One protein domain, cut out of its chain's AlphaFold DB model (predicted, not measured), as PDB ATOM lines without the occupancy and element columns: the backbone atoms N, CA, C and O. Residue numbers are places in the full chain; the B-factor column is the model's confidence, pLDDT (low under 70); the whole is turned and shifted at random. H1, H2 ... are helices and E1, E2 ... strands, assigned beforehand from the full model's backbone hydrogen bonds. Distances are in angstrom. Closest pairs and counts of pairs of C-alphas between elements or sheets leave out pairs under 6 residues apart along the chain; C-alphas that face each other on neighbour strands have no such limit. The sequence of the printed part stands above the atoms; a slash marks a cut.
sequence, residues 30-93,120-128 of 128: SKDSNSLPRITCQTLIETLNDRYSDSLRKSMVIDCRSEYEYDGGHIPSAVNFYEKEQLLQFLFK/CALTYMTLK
ATOM      1  N   SER A  30     -19.385  14.252  27.976       68.88
ATOM      2  CA  SER A  30     -18.800  15.591  27.819       68.88
ATOM      3  C   SER A  30     -18.375  15.961  26.396       68.88
ATOM      4  O   SER A  30     -17.999  17.106  26.163       68.88
ATOM      5  N   LYS A  31     -18.405  15.016  25.450       65.69
ATOM      6  CA  LYS A  31     -17.843  15.219  24.111       65.69
ATOM      7  C   LYS A  31     -18.658  16.153  23.219       65.69
ATOM      8  O   LYS A  31     -18.048  16.808  22.391       65.69
ATOM      9  N   ASP A  32     -19.973  16.279  23.423       63.50
ATOM     10  CA  ASP A  32     -20.840  17.064  22.534       63.50
ATOM     11  C   ASP A  32     -22.035  17.676  23.279       63.50
ATOM     12  O   ASP A  32     -22.746  16.990  24.018       63.50
ATOM     13  N   SER A  33     -22.324  18.958  23.031       69.25
ATOM     14  CA  SER A  33     -23.487  19.664  23.603       69.25
ATOM     15  C   SER A  33     -24.837  19.095  23.139       69.25
ATOM     16  O   SER A  33     -25.837  19.240  23.844       69.25
ATOM     17  N   ASN A  34     -24.851  18.398  21.998       68.56
ATOM     18  CA  ASN A  34     -26.022  17.734  21.418       68.56
ATOM     19  C   ASN A  34     -26.186  16.268  21.854       68.56
ATOM     20  O   ASN A  34     -27.035  15.560  21.313       68.56
ATOM     21  N   SER A  35     -25.394  15.779  22.814       75.50
ATOM     22  CA  SER A  35     -25.538  14.397  23.269       75.50
ATOM     23  C   SER A  35     -26.844  14.174  24.034       75.50
ATOM     24  O   SER A  35     -27.239  14.974  24.890       75.50
ATOM     25  N   LEU A  36     -27.502  13.048  23.746       79.25
ATOM     26  CA  LEU A  36     -28.689  12.622  24.477       79.25
ATOM     27  C   LEU A  36     -28.334  12.306  25.942       79.25
ATOM     28  O   LEU A  36     -27.258  11.763  26.217       79.25
ATOM     29  N   PRO A  37     -29.232  12.617  26.894       84.00
ATOM     30  CA  PRO A  37     -29.044  12.241  28.289       84.00
ATOM     31  C   PRO A  37     -29.017  10.714  28.426       84.00
ATOM     32  O   PRO A  37     -29.874  10.015  27.888       84.00
ATOM     33  N   ARG A  38     -28.032  10.199  29.162       84.00
ATOM     34  CA  ARG A  38     -27.839   8.768  29.425       84.00
ATOM     35  C   ARG A  38     -28.154   8.454  30.878       84.00
ATOM     36  O   ARG A  38     -27.901   9.279  31.750       84.00
ATOM     37  N   ILE A  39     -28.652   7.253  31.143       88.06
ATOM     38  CA  ILE A  39     -28.859   6.747  32.505       88.06
ATOM     39  C   ILE A  39     -27.843   5.651  32.820       88.06
ATOM     40  O   ILE A  39     -27.259   5.054  31.914       88.06
ATOM     41  N   THR A  40     -27.614   5.396  34.105       88.12
ATOM     42  CA  THR A  40     -26.775   4.278  34.551       88.12
ATOM     43  C   THR A  40     -27.590   2.984  34.609       88.12
ATOM     44  O   THR A  40     -28.822   3.015  34.671       88.12
ATOM     45  N   CYS A  41     -26.905   1.836  34.648       87.38
ATOM     46  CA  CYS A  41     -27.559   0.536  34.828       87.38
ATOM     47  C   CYS A  41     -28.374   0.480  36.129       87.38
ATOM     48  O   CYS A  41     -29.462  -0.087  36.153       87.38
ATOM     49  N   GLN A  42     -27.886   1.117  37.198       89.19
ATOM     50  CA  GLN A  42     -28.604   1.194  38.469       89.19
ATOM     51  C   GLN A  42     -29.938   1.936  38.321       89.19
ATOM     52  O   GLN A  42     -30.974   1.417  38.732       89.19
ATOM     53  N   THR A  43     -29.940   3.104  37.672       88.44
ATOM     54  CA  THR A  43     -31.172   3.868  37.426       88.44
ATOM     55  C   THR A  43     -32.171   3.073  36.586       88.44
ATOM     56  O   THR A  43     -33.378   3.172  36.807       88.44
ATOM     57  N   LEU A  44     -31.693   2.265  35.634       87.88
ATOM     58  CA  LEU A  44     -32.550   1.388  34.839       87.88
ATOM     59  C   LEU A  44     -33.232   0.325  35.712       87.88
ATOM     60  O   LEU A  44     -34.446   0.176  35.631       87.88
ATOM     61  N   ILE A  45     -32.486  -0.349  36.592       89.00
ATOM     62  CA  ILE A  45     -33.038  -1.338  37.535       89.00
ATOM     63  C   ILE A  45     -34.082  -0.690  38.451       89.00
ATOM     64  O   ILE A  45     -35.171  -1.224  38.637       89.00
ATOM     65  N   GLU A  46     -33.784   0.482  39.005       89.50
ATOM     66  CA  GLU A  46     -34.730   1.228  39.840       89.50
ATOM     67  C   GLU A  46     -35.991   1.636  39.057       89.50
ATOM     68  O   GLU A  46     -37.094   1.600  39.600       89.50
ATOM     69  N   THR A  47     -35.844   1.975  37.773       87.25
ATOM     70  CA  THR A  47     -36.967   2.290  36.877       87.25
ATOM     71  C   THR A  47     -37.835   1.067  36.596       87.25
ATOM     72  O   THR A  47     -39.054   1.202  36.569       87.25
ATOM     73  N   LEU A  48     -37.230  -0.109  36.414       86.38
ATOM     74  CA  LEU A  48     -37.949  -1.377  36.232       86.38
ATOM     75  C   LEU A  48     -38.654  -1.841  37.513       86.38
ATOM     76  O   LEU A  48     -39.687  -2.490  37.439       86.38
ATOM     77  N   ASN A  49     -38.125  -1.470  38.680       88.75
ATOM     78  CA  ASN A  49     -38.737  -1.722  39.986       88.75
ATOM     79  C   ASN A  49     -39.747  -0.634  40.405       88.75
ATOM     80  O   ASN A  49     -40.023  -0.482  41.596       88.75
ATOM     81  N   ASP A  50     -40.231   0.180  39.461       85.44
ATOM     82  CA  ASP A  50     -41.225   1.241  39.680       85.44
ATOM     83  C   ASP A  50     -40.868   2.269  40.773       85.44
ATOM     84  O   ASP A  50     -41.729   2.997  41.279       85.44
ATOM     85  N   ARG A  51     -39.577   2.424  41.105       87.50
ATOM     86  CA  ARG A  51     -39.102   3.390  42.119       87.50
ATOM     87  C   ARG A  51     -39.375   4.843  41.742       87.50
ATOM     88  O   ARG A  51     -39.389   5.709  42.610       87.50
ATOM     89  N   TYR A  52     -39.580   5.101  40.455       83.56
ATOM     90  CA  TYR A  52     -39.863   6.420  39.902       83.56
ATOM     91  C   TYR A  52     -41.324   6.587  39.469       83.56
ATOM     92  O   TYR A  52     -41.622   7.547  38.762       83.56
ATOM     93  N   SER A  53     -42.236   5.701  39.878       80.81
ATOM     94  CA  SER A  53     -43.665   5.737  39.512       80.81
ATOM     95  C   SER A  53     -44.365   7.069  39.832       80.81
ATOM     96  O   SER A  53     -45.212   7.525  39.064       80.81
ATOM     97  N   ASP A  54     -43.945   7.770  40.889       83.31
ATOM     98  CA  ASP A  54     -44.455   9.110  41.225       83.31
ATOM     99  C   ASP A  54     -44.097  10.171  40.169       83.31
ATOM    100  O   ASP A  54     -44.836  11.130  39.924       83.31
ATOM    101  N   SER A  55     -42.933  10.011  39.535       80.19
ATOM    102  CA  SER A  55     -42.375  10.956  38.563       80.19
ATOM    103  C   SER A  55     -42.590  10.527  37.111       80.19
ATOM    104  O   SER A  55     -42.632  11.380  36.218       80.19
ATOM    105  N   LEU A  56     -42.731   9.223  36.869       79.75
ATOM    106  CA  LEU A  56     -42.908   8.588  35.572       79.75
ATOM    107  C   LEU A  56     -44.244   7.858  35.534       79.75
ATOM    108  O   LEU A  56     -44.449   6.852  36.198       79.75
ATOM    109  N   ARG A  57     -45.139   8.324  34.664       79.19
ATOM    110  CA  ARG A  57     -46.420   7.642  34.429       79.19
ATOM    111  C   ARG A  57     -46.282   6.342  33.648       79.19
ATOM    112  O   ARG A  57     -47.157   5.491  33.735       79.19
ATOM    113  N   LYS A  58     -45.266   6.263  32.791       78.88
ATOM    114  CA  LYS A  58     -45.012   5.123  31.915       78.88
ATOM    115  C   LYS A  58     -43.526   5.089  31.576       78.88
ATOM    116  O   LYS A  58     -42.987   6.082  31.083       78.88
ATOM    117  N   SER A  59     -42.900   3.949  31.827       82.81
ATOM    118  CA  SER A  59     -41.570   3.586  31.350       82.81
ATOM    119  C   SER A  59     -41.716   2.478  30.305       82.81
ATOM    120  O   SER A  59     -42.660   1.688  30.334       82.81
ATOM    121  N   MET A  60     -40.829   2.471  29.317       86.50
ATOM    122  CA  MET A  60     -40.738   1.403  28.327       86.50
ATOM    123  C   MET A  60     -39.279   1.253  27.935       86.50
ATOM    124  O   MET A  60     -38.605   2.253  27.668       86.50
ATOM    125  N   VAL A  61     -38.808   0.011  27.910       88.62
ATOM    126  CA  VAL A  61     -37.478  -0.325  27.411       88.62
ATOM    127  C   VAL A  61     -37.618  -0.719  25.951       88.62
ATOM    128  O   VAL A  61     -38.422  -1.583  25.611       88.62
ATOM    129  N   ILE A  62     -36.857  -0.049  25.095       89.25
ATOM    130  CA  ILE A  62     -36.816  -0.336  23.667       89.25
ATOM    131  C   ILE A  62     -35.432  -0.889  23.360       89.25
ATOM    132  O   ILE A  62     -34.433  -0.205  23.596       89.25
ATOM    133  N   ASP A  63     -35.389  -2.120  22.863       87.44
ATOM    134  CA  ASP A  63     -34.169  -2.740  22.360       87.44
ATOM    135  C   ASP A  63     -34.116  -2.525  20.843       87.44
ATOM    136  O   ASP A  63     -35.025  -2.921  20.120       87.44
ATOM    137  N   CYS A  64     -33.081  -1.838  20.368       86.88
ATOM    138  CA  CYS A  64     -32.883  -1.550  18.947       86.88
ATOM    139  C   CYS A  64     -31.827  -2.456  18.300       86.88
ATOM    140  O   CYS A  64     -31.362  -2.161  17.199       86.88
ATOM    141  N   ARG A  65     -31.371  -3.498  19.005       85.81
ATOM    142  CA  ARG A  65     -30.463  -4.500  18.447       85.81
ATOM    143  C   ARG A  65     -31.200  -5.387  17.452       85.81
ATOM    144  O   ARG A  65     -32.428  -5.368  17.350       85.81
ATOM    145  N   SER A  66     -30.418  -6.163  16.718       87.12
ATOM    146  CA  SER A  66     -30.948  -7.176  15.815       87.12
ATOM    147  C   SER A  66     -31.750  -8.244  16.567       87.12
ATOM    148  O   SER A  66     -31.492  -8.528  17.740       87.12
ATOM    149  N   GLU A  67     -32.726  -8.845  15.887       88.25
ATOM    150  CA  GLU A  67     -33.638  -9.829  16.488       88.25
ATOM    151  C   GLU A  67     -32.883 -11.011  17.116       88.25
ATOM    152  O   GLU A  67     -33.198 -11.425  18.228       88.25
ATOM    153  N   TYR A  68     -31.812 -11.494  16.473       89.25
ATOM    154  CA  TYR A  68     -31.039 -12.626  16.993       89.25
ATOM    155  C   TYR A  68     -30.329 -12.312  18.323       89.25
ATOM    156  O   TYR A  68     -30.204 -13.189  19.177       89.25
ATOM    157  N   GLU A  69     -29.873 -11.074  18.533       87.31
ATOM    158  CA  GLU A  69     -29.266 -10.653  19.804       87.31
ATOM    159  C   GLU A  69     -30.309 -10.493  20.903       87.31
ATOM    160  O   GLU A  69     -30.035 -10.770  22.072       87.31
ATOM    161  N   TYR A  70     -31.496 -10.024  20.522       85.94
ATOM    162  CA  TYR A  70     -32.626  -9.916  21.424       85.94
ATOM    163  C   TYR A  70     -33.062 -11.308  21.895       85.94
ATOM    164  O   TYR A  70     -33.136 -11.551  23.099       85.94
ATOM    165  N   ASP A  71     -33.245 -12.251  20.973       89.44
ATOM    166  CA  ASP A  71     -33.628 -13.635  21.275       89.44
ATOM    167  C   ASP A  71     -32.562 -14.379  22.090       89.44
ATOM    168  O   ASP A  71     -32.888 -15.207  22.941       89.44
ATOM    169  N   GLY A  72     -31.283 -14.045  21.885       90.19
ATOM    170  CA  GLY A  72     -30.168 -14.576  22.670       90.19
ATOM    171  C   GLY A  72     -30.120 -14.085  24.123       90.19
ATOM    172  O   GLY A  72     -29.419 -14.675  24.947       90.19
ATOM    173  N   GLY A  73     -30.853 -13.022  24.459       86.69
ATOM    174  CA  GLY A  73     -30.936 -12.480  25.810       86.69
ATOM    175  C   GLY A  73     -31.235 -10.983  25.820       86.69
ATOM    176  O   GLY A  73     -30.476 -10.162  25.295       86.69
ATOM    177  N   HIS A  74     -32.325 -10.611  26.489       88.69
ATOM    178  CA  HIS A  74     -32.774  -9.227  26.605       88.69
ATOM    179  C   HIS A  74     -33.341  -8.920  27.993       88.69
ATOM    180  O   HIS A  74     -33.610  -9.804  28.809       88.69
ATOM    181  N   ILE A  75     -33.508  -7.626  28.269       88.94
ATOM    182  CA  ILE A  75     -34.102  -7.148  29.518       88.94
ATOM    183  C   ILE A  75     -35.584  -7.548  29.544       88.94
ATOM    184  O   ILE A  75     -36.301  -7.256  28.585       88.94
ATOM    185  N   PRO A  76     -36.087  -8.149  30.639       85.38
ATOM    186  CA  PRO A  76     -37.504  -8.470  30.770       85.38
ATOM    187  C   PRO A  76     -38.374  -7.233  30.547       85.38
ATOM    188  O   PRO A  76     -38.062  -6.170  31.080       85.38
ATOM    189  N   SER A  77     -39.474  -7.372  29.801       85.44
ATOM    190  CA  SER A  77     -40.382  -6.286  29.376       85.44
ATOM    191  C   SER A  77     -39.852  -5.308  28.318       85.44
ATOM    192  O   SER A  77     -40.567  -4.370  27.953       85.44
ATOM    193  N   ALA A  78     -38.641  -5.522  27.789       88.62
ATOM    194  CA  ALA A  78     -38.191  -4.786  26.616       88.62
ATOM    195  C   ALA A  78     -39.047  -5.134  25.389       88.62
ATOM    196  O   ALA A  78     -39.612  -6.219  25.292       88.62
ATOM    197  N   VAL A  79     -39.160  -4.184  24.464       90.00
ATOM    198  CA  VAL A  79     -39.774  -4.394  23.150       90.00
ATOM    199  C   VAL A  79     -38.692  -4.183  22.105       90.00
ATOM    200  O   VAL A  79     -38.032  -3.141  22.111       90.00
ATOM    201  N   ASN A  80     -38.499  -5.165  21.229       90.12
ATOM    202  CA  ASN A  80     -37.539  -5.052  20.143       90.12
ATOM    203  C   ASN A  80     -38.136  -4.285  18.956       90.12
ATOM    204  O   ASN A  80     -39.252  -4.565  18.526       90.12
ATOM    205  N   PHE A  81     -37.372  -3.328  18.434       90.19
ATOM    206  CA  PHE A  81     -37.629  -2.691  17.148       90.19
ATOM    207  C   PHE A  81     -36.310  -2.586  16.388       90.19
ATOM    208  O   PHE A  81     -35.534  -1.654  16.614       90.19
ATOM    209  N   TYR A  82     -36.066  -3.539  15.492       85.81
ATOM    210  CA  TYR A  82     -34.899  -3.514  14.615       85.81
ATOM    211  C   TYR A  82     -35.019  -2.422  13.541       85.81
ATOM    212  O   TYR A  82     -34.096  -1.635  13.333       85.81
ATOM    213  N   GLU A  83     -36.192  -2.317  12.909       84.38
ATOM    214  CA  GLU A  83     -36.432  -1.353  11.835       84.38
ATOM    215  C   GLU A  83     -36.855   0.021  12.367       84.38
ATOM    216  O   GLU A  83     -37.752   0.166  13.210       84.38
ATOM    217  N   LYS A  84     -36.244   1.069  11.809       84.38
ATOM    218  CA  LYS A  84     -36.500   2.458  12.210       84.38
ATOM    219  C   LYS A  84     -37.953   2.849  11.961       84.38
ATOM    220  O   LYS A  84     -38.558   3.525  12.789       84.38
ATOM    221  N   GLU A  85     -38.519   2.436  10.835       87.12
ATOM    222  CA  GLU A  85     -39.875   2.778  10.413       87.12
ATOM    223  C   GLU A  85     -40.910   2.182  11.369       87.12
ATOM    224  O   GLU A  85     -41.870   2.860  11.731       87.12
ATOM    225  N   GLN A  86     -40.680   0.956  11.850       83.75
ATOM    226  CA  GLN A  86     -41.541   0.307  12.842       83.75
ATOM    227  C   GLN A  86     -41.507   1.054  14.176       83.75
ATOM    228  O   GLN A  86     -42.558   1.314  14.769       83.75
ATOM    229  N   LEU A  87     -40.315   1.459  14.620       85.56
ATOM    230  CA  LEU A  87     -40.144   2.243  15.837       85.56
ATOM    231  C   LEU A  87     -40.820   3.612  15.729       85.56
ATOM    232  O   LEU A  87     -41.554   4.019  16.629       85.56
ATOM    233  N   LEU A  88     -40.616   4.319  14.615       85.69
ATOM    234  CA  LEU A  88     -41.264   5.602  14.355       85.69
ATOM    235  C   LEU A  88     -42.782   5.447  14.328       85.69
ATOM    236  O   LEU A  88     -43.480   6.192  15.011       85.69
ATOM    237  N   GLN A  89     -43.298   4.458  13.600       87.00
ATOM    238  CA  GLN A  89     -44.728   4.204  13.556       87.00
ATOM    239  C   GLN A  89     -45.257   3.904  14.954       87.00
ATOM    240  O   GLN A  89     -46.268   4.471  15.332       87.00
ATOM    241  N   PHE A  90     -44.580   3.083  15.756       85.81
ATOM    242  CA  PHE A  90     -44.991   2.791  17.128       85.81
ATOM    243  C   PHE A  90     -45.005   4.040  18.027       85.81
ATOM    244  O   PHE A  90     -45.957   4.249  18.779       85.81
ATOM    245  N   LEU A  91     -43.984   4.894  17.920       83.94
ATOM    246  CA  LEU A  91     -43.875   6.126  18.705       83.94
ATOM    247  C   LEU A  91     -44.884   7.203  18.271       83.94
ATOM    248  O   LEU A  91     -45.352   7.968  19.116       83.94
ATOM    249  N   PHE A  92     -45.236   7.256  16.981       85.44
ATOM    250  CA  PHE A  92     -46.057   8.319  16.388       85.44
ATOM    251  C   PHE A  92     -47.463   7.877  15.929       85.44
ATOM    252  O   PHE A  92     -48.249   8.730  15.521       85.44
ATOM    253  N   LYS A  93     -47.846   6.595  16.071       76.69
ATOM    254  CA  LYS A  93     -49.103   6.005  15.541       76.69
ATOM    255  C   LYS A  93     -50.386   6.726  15.947       76.69
ATOM    256  O   LYS A  93     -51.404   6.601  15.280       76.69
ATOM    257  N   CYS A 120     -42.611  10.965  29.977       32.91
ATOM    258  CA  CYS A 120     -42.287   9.636  29.466       32.91
ATOM    259  C   CYS A 120     -40.777   9.618  29.226       32.91
ATOM    260  O   CYS A 120     -40.274  10.426  28.447       32.91
ATOM    261  N   ALA A 121     -40.052   8.752  29.929       39.84
ATOM    262  CA  ALA A 121     -38.635   8.530  29.673       39.84
ATOM    263  C   ALA A 121     -38.515   7.414  28.631       39.84
ATOM    264  O   ALA A 121     -38.792   6.255  28.933       39.84
ATOM    265  N   LEU A 122     -38.143   7.772  27.400       40.62
ATOM    266  CA  LEU A 122     -37.702   6.800  26.403       40.62
ATOM    267  C   LEU A 122     -36.226   6.520  26.690       40.62
ATOM    268  O   LEU A 122     -35.377   7.383  26.465       40.62
ATOM    269  N   THR A 123     -35.922   5.354  27.248       41.59
ATOM    270  CA  THR A 123     -34.529   4.968  27.478       41.59
ATOM    271  C   THR A 123     -34.057   4.169  26.273       41.59
ATOM    272  O   THR A 123     -34.384   2.995  26.144       41.59
ATOM    273  N   TYR A 124     -33.287   4.811  25.392       38.44
ATOM    274  CA  TYR A 124     -32.484   4.114  24.388       38.44
ATOM    275  C   TYR A 124     -31.264   3.509  25.090       38.44
ATOM    276  O   TYR A 124     -30.330   4.227  25.458       38.44
ATOM    277  N   MET A 125     -31.268   2.194  25.296       39.16
ATOM    278  CA  MET A 125     -30.054   1.446  25.609       39.16
ATOM    279  C   MET A 125     -29.556   0.809  24.316       39.16
ATOM    280  O   MET A 125     -29.991  -0.267  23.935       39.16
ATOM    281  N   THR A 126     -28.615   1.473  23.645       27.52
ATOM    282  CA  THR A 126     -27.701   0.772  22.740       27.52
ATOM    283  C   THR A 126     -26.697   0.048  23.635       27.52
ATOM    284  O   THR A 126     -25.684   0.624  24.040       27.52
ATOM    285  N   LEU A 127     -27.039  -1.169  24.059       28.70
ATOM    286  CA  LEU A 127     -26.050  -2.099  24.593       28.70
ATOM    287  C   LEU A 127     -25.166  -2.503  23.409       28.70
ATOM    288  O   LEU A 127     -25.681  -2.887  22.362       28.70
ATOM    289  N   LYS A 128     -23.864  -2.251  23.555       27.02
ATOM    290  CA  LYS A 128     -22.831  -2.655  22.598       27.02
ATOM    291  C   LYS A 128     -22.743  -4.167  22.493       27.02
ATOM    292  O   LYS A 128     -22.945  -4.813  23.545       27.02
TER     293      LYS A 128
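What this domain is: This is residues 30 to 93 and 120 to 128 of the 128 residues of the protein "Protein-tyrosine-phosphatase" of Pseudovirgaria hyperparasitica (UniProt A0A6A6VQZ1). A short ribbon of two strands side by side, E1 and E2, runs through the middle, with three short helices spread around it, well away from one another. A stretch without named elements, residues 72 to 83, folds back from H2, and residues 79 to 80 pair beside the end of E1; at the beginning, residues 30 to 35 stick out as a free tail. The printed part has 73 residues, in the order H1, E1, H2, H3, E2; the sheet's order is E1, E2, parallel, and the class is mixed, helices and strands, with under half of the residues in named elements. The whole is only just compact, close to loose, with a radius of gyration of the C-alphas of 13.3 A and spans of 32 by 31 by 28 A.

How they stand to each other: Residues 30 to 35 stand free, and H1, residues 41 to 48, follows. Its closest C-alphas to E1, residues 58 to 63, are those of Thr 47 and Ser 59, 7.3 A apart. E1 and E2, residues 120 to 124, are parallel neighbours, with 15 degrees between their directions. C-alphas 58 and 120 face each other at 5.8 A, but no backbone N and O across this pair are within hydrogen-bond range. H1 and E2 are only just apart, with closest C-alphas at 8.4 A. After E1 comes H2, residues 67 to 71; the closest C-alphas of E1 and H2 are those of Asp 63 and Tyr 70, 7.4 A apart. Residues 79 to 80 form a short parallel pairing with residues 62 to 63 of E1. H3, residues 84 to 92, is apart from E1, and no helix touches another. In H1, H2 and H3 every O i to N i+4 pair is within hydrogen-bond range.

Where its parts are: H1 begins at C-alpha 41, at (-27.559, 0.536, 34.828), and is 10.7 A long from first to last C-alpha. E1 is 16.5 A long and begins at C-alpha 58, at (-45.012, 5.123, 31.915). H2 is 6.1 A long and H3 12.0 A. E2 is 12.3 A long and ends at C-alpha 124, at (-32.484, 4.114, 24.388).

The domain as a whole: The two C-alphas farthest apart are those of Asp 54 and Tyr 68, at 35.2 A. Residues 94 to 119 are not printed, and C-alphas 93 and 120 are 15.9 A apart across this cut. The link from H2 to H3 is long, with 12 residues, and that from E1 to H2 is tight. The mean pLDDT of the printed part is 78.3; it is under 70 in residues 30 to 34 and 120 to 128, and E2 has a mean of 39.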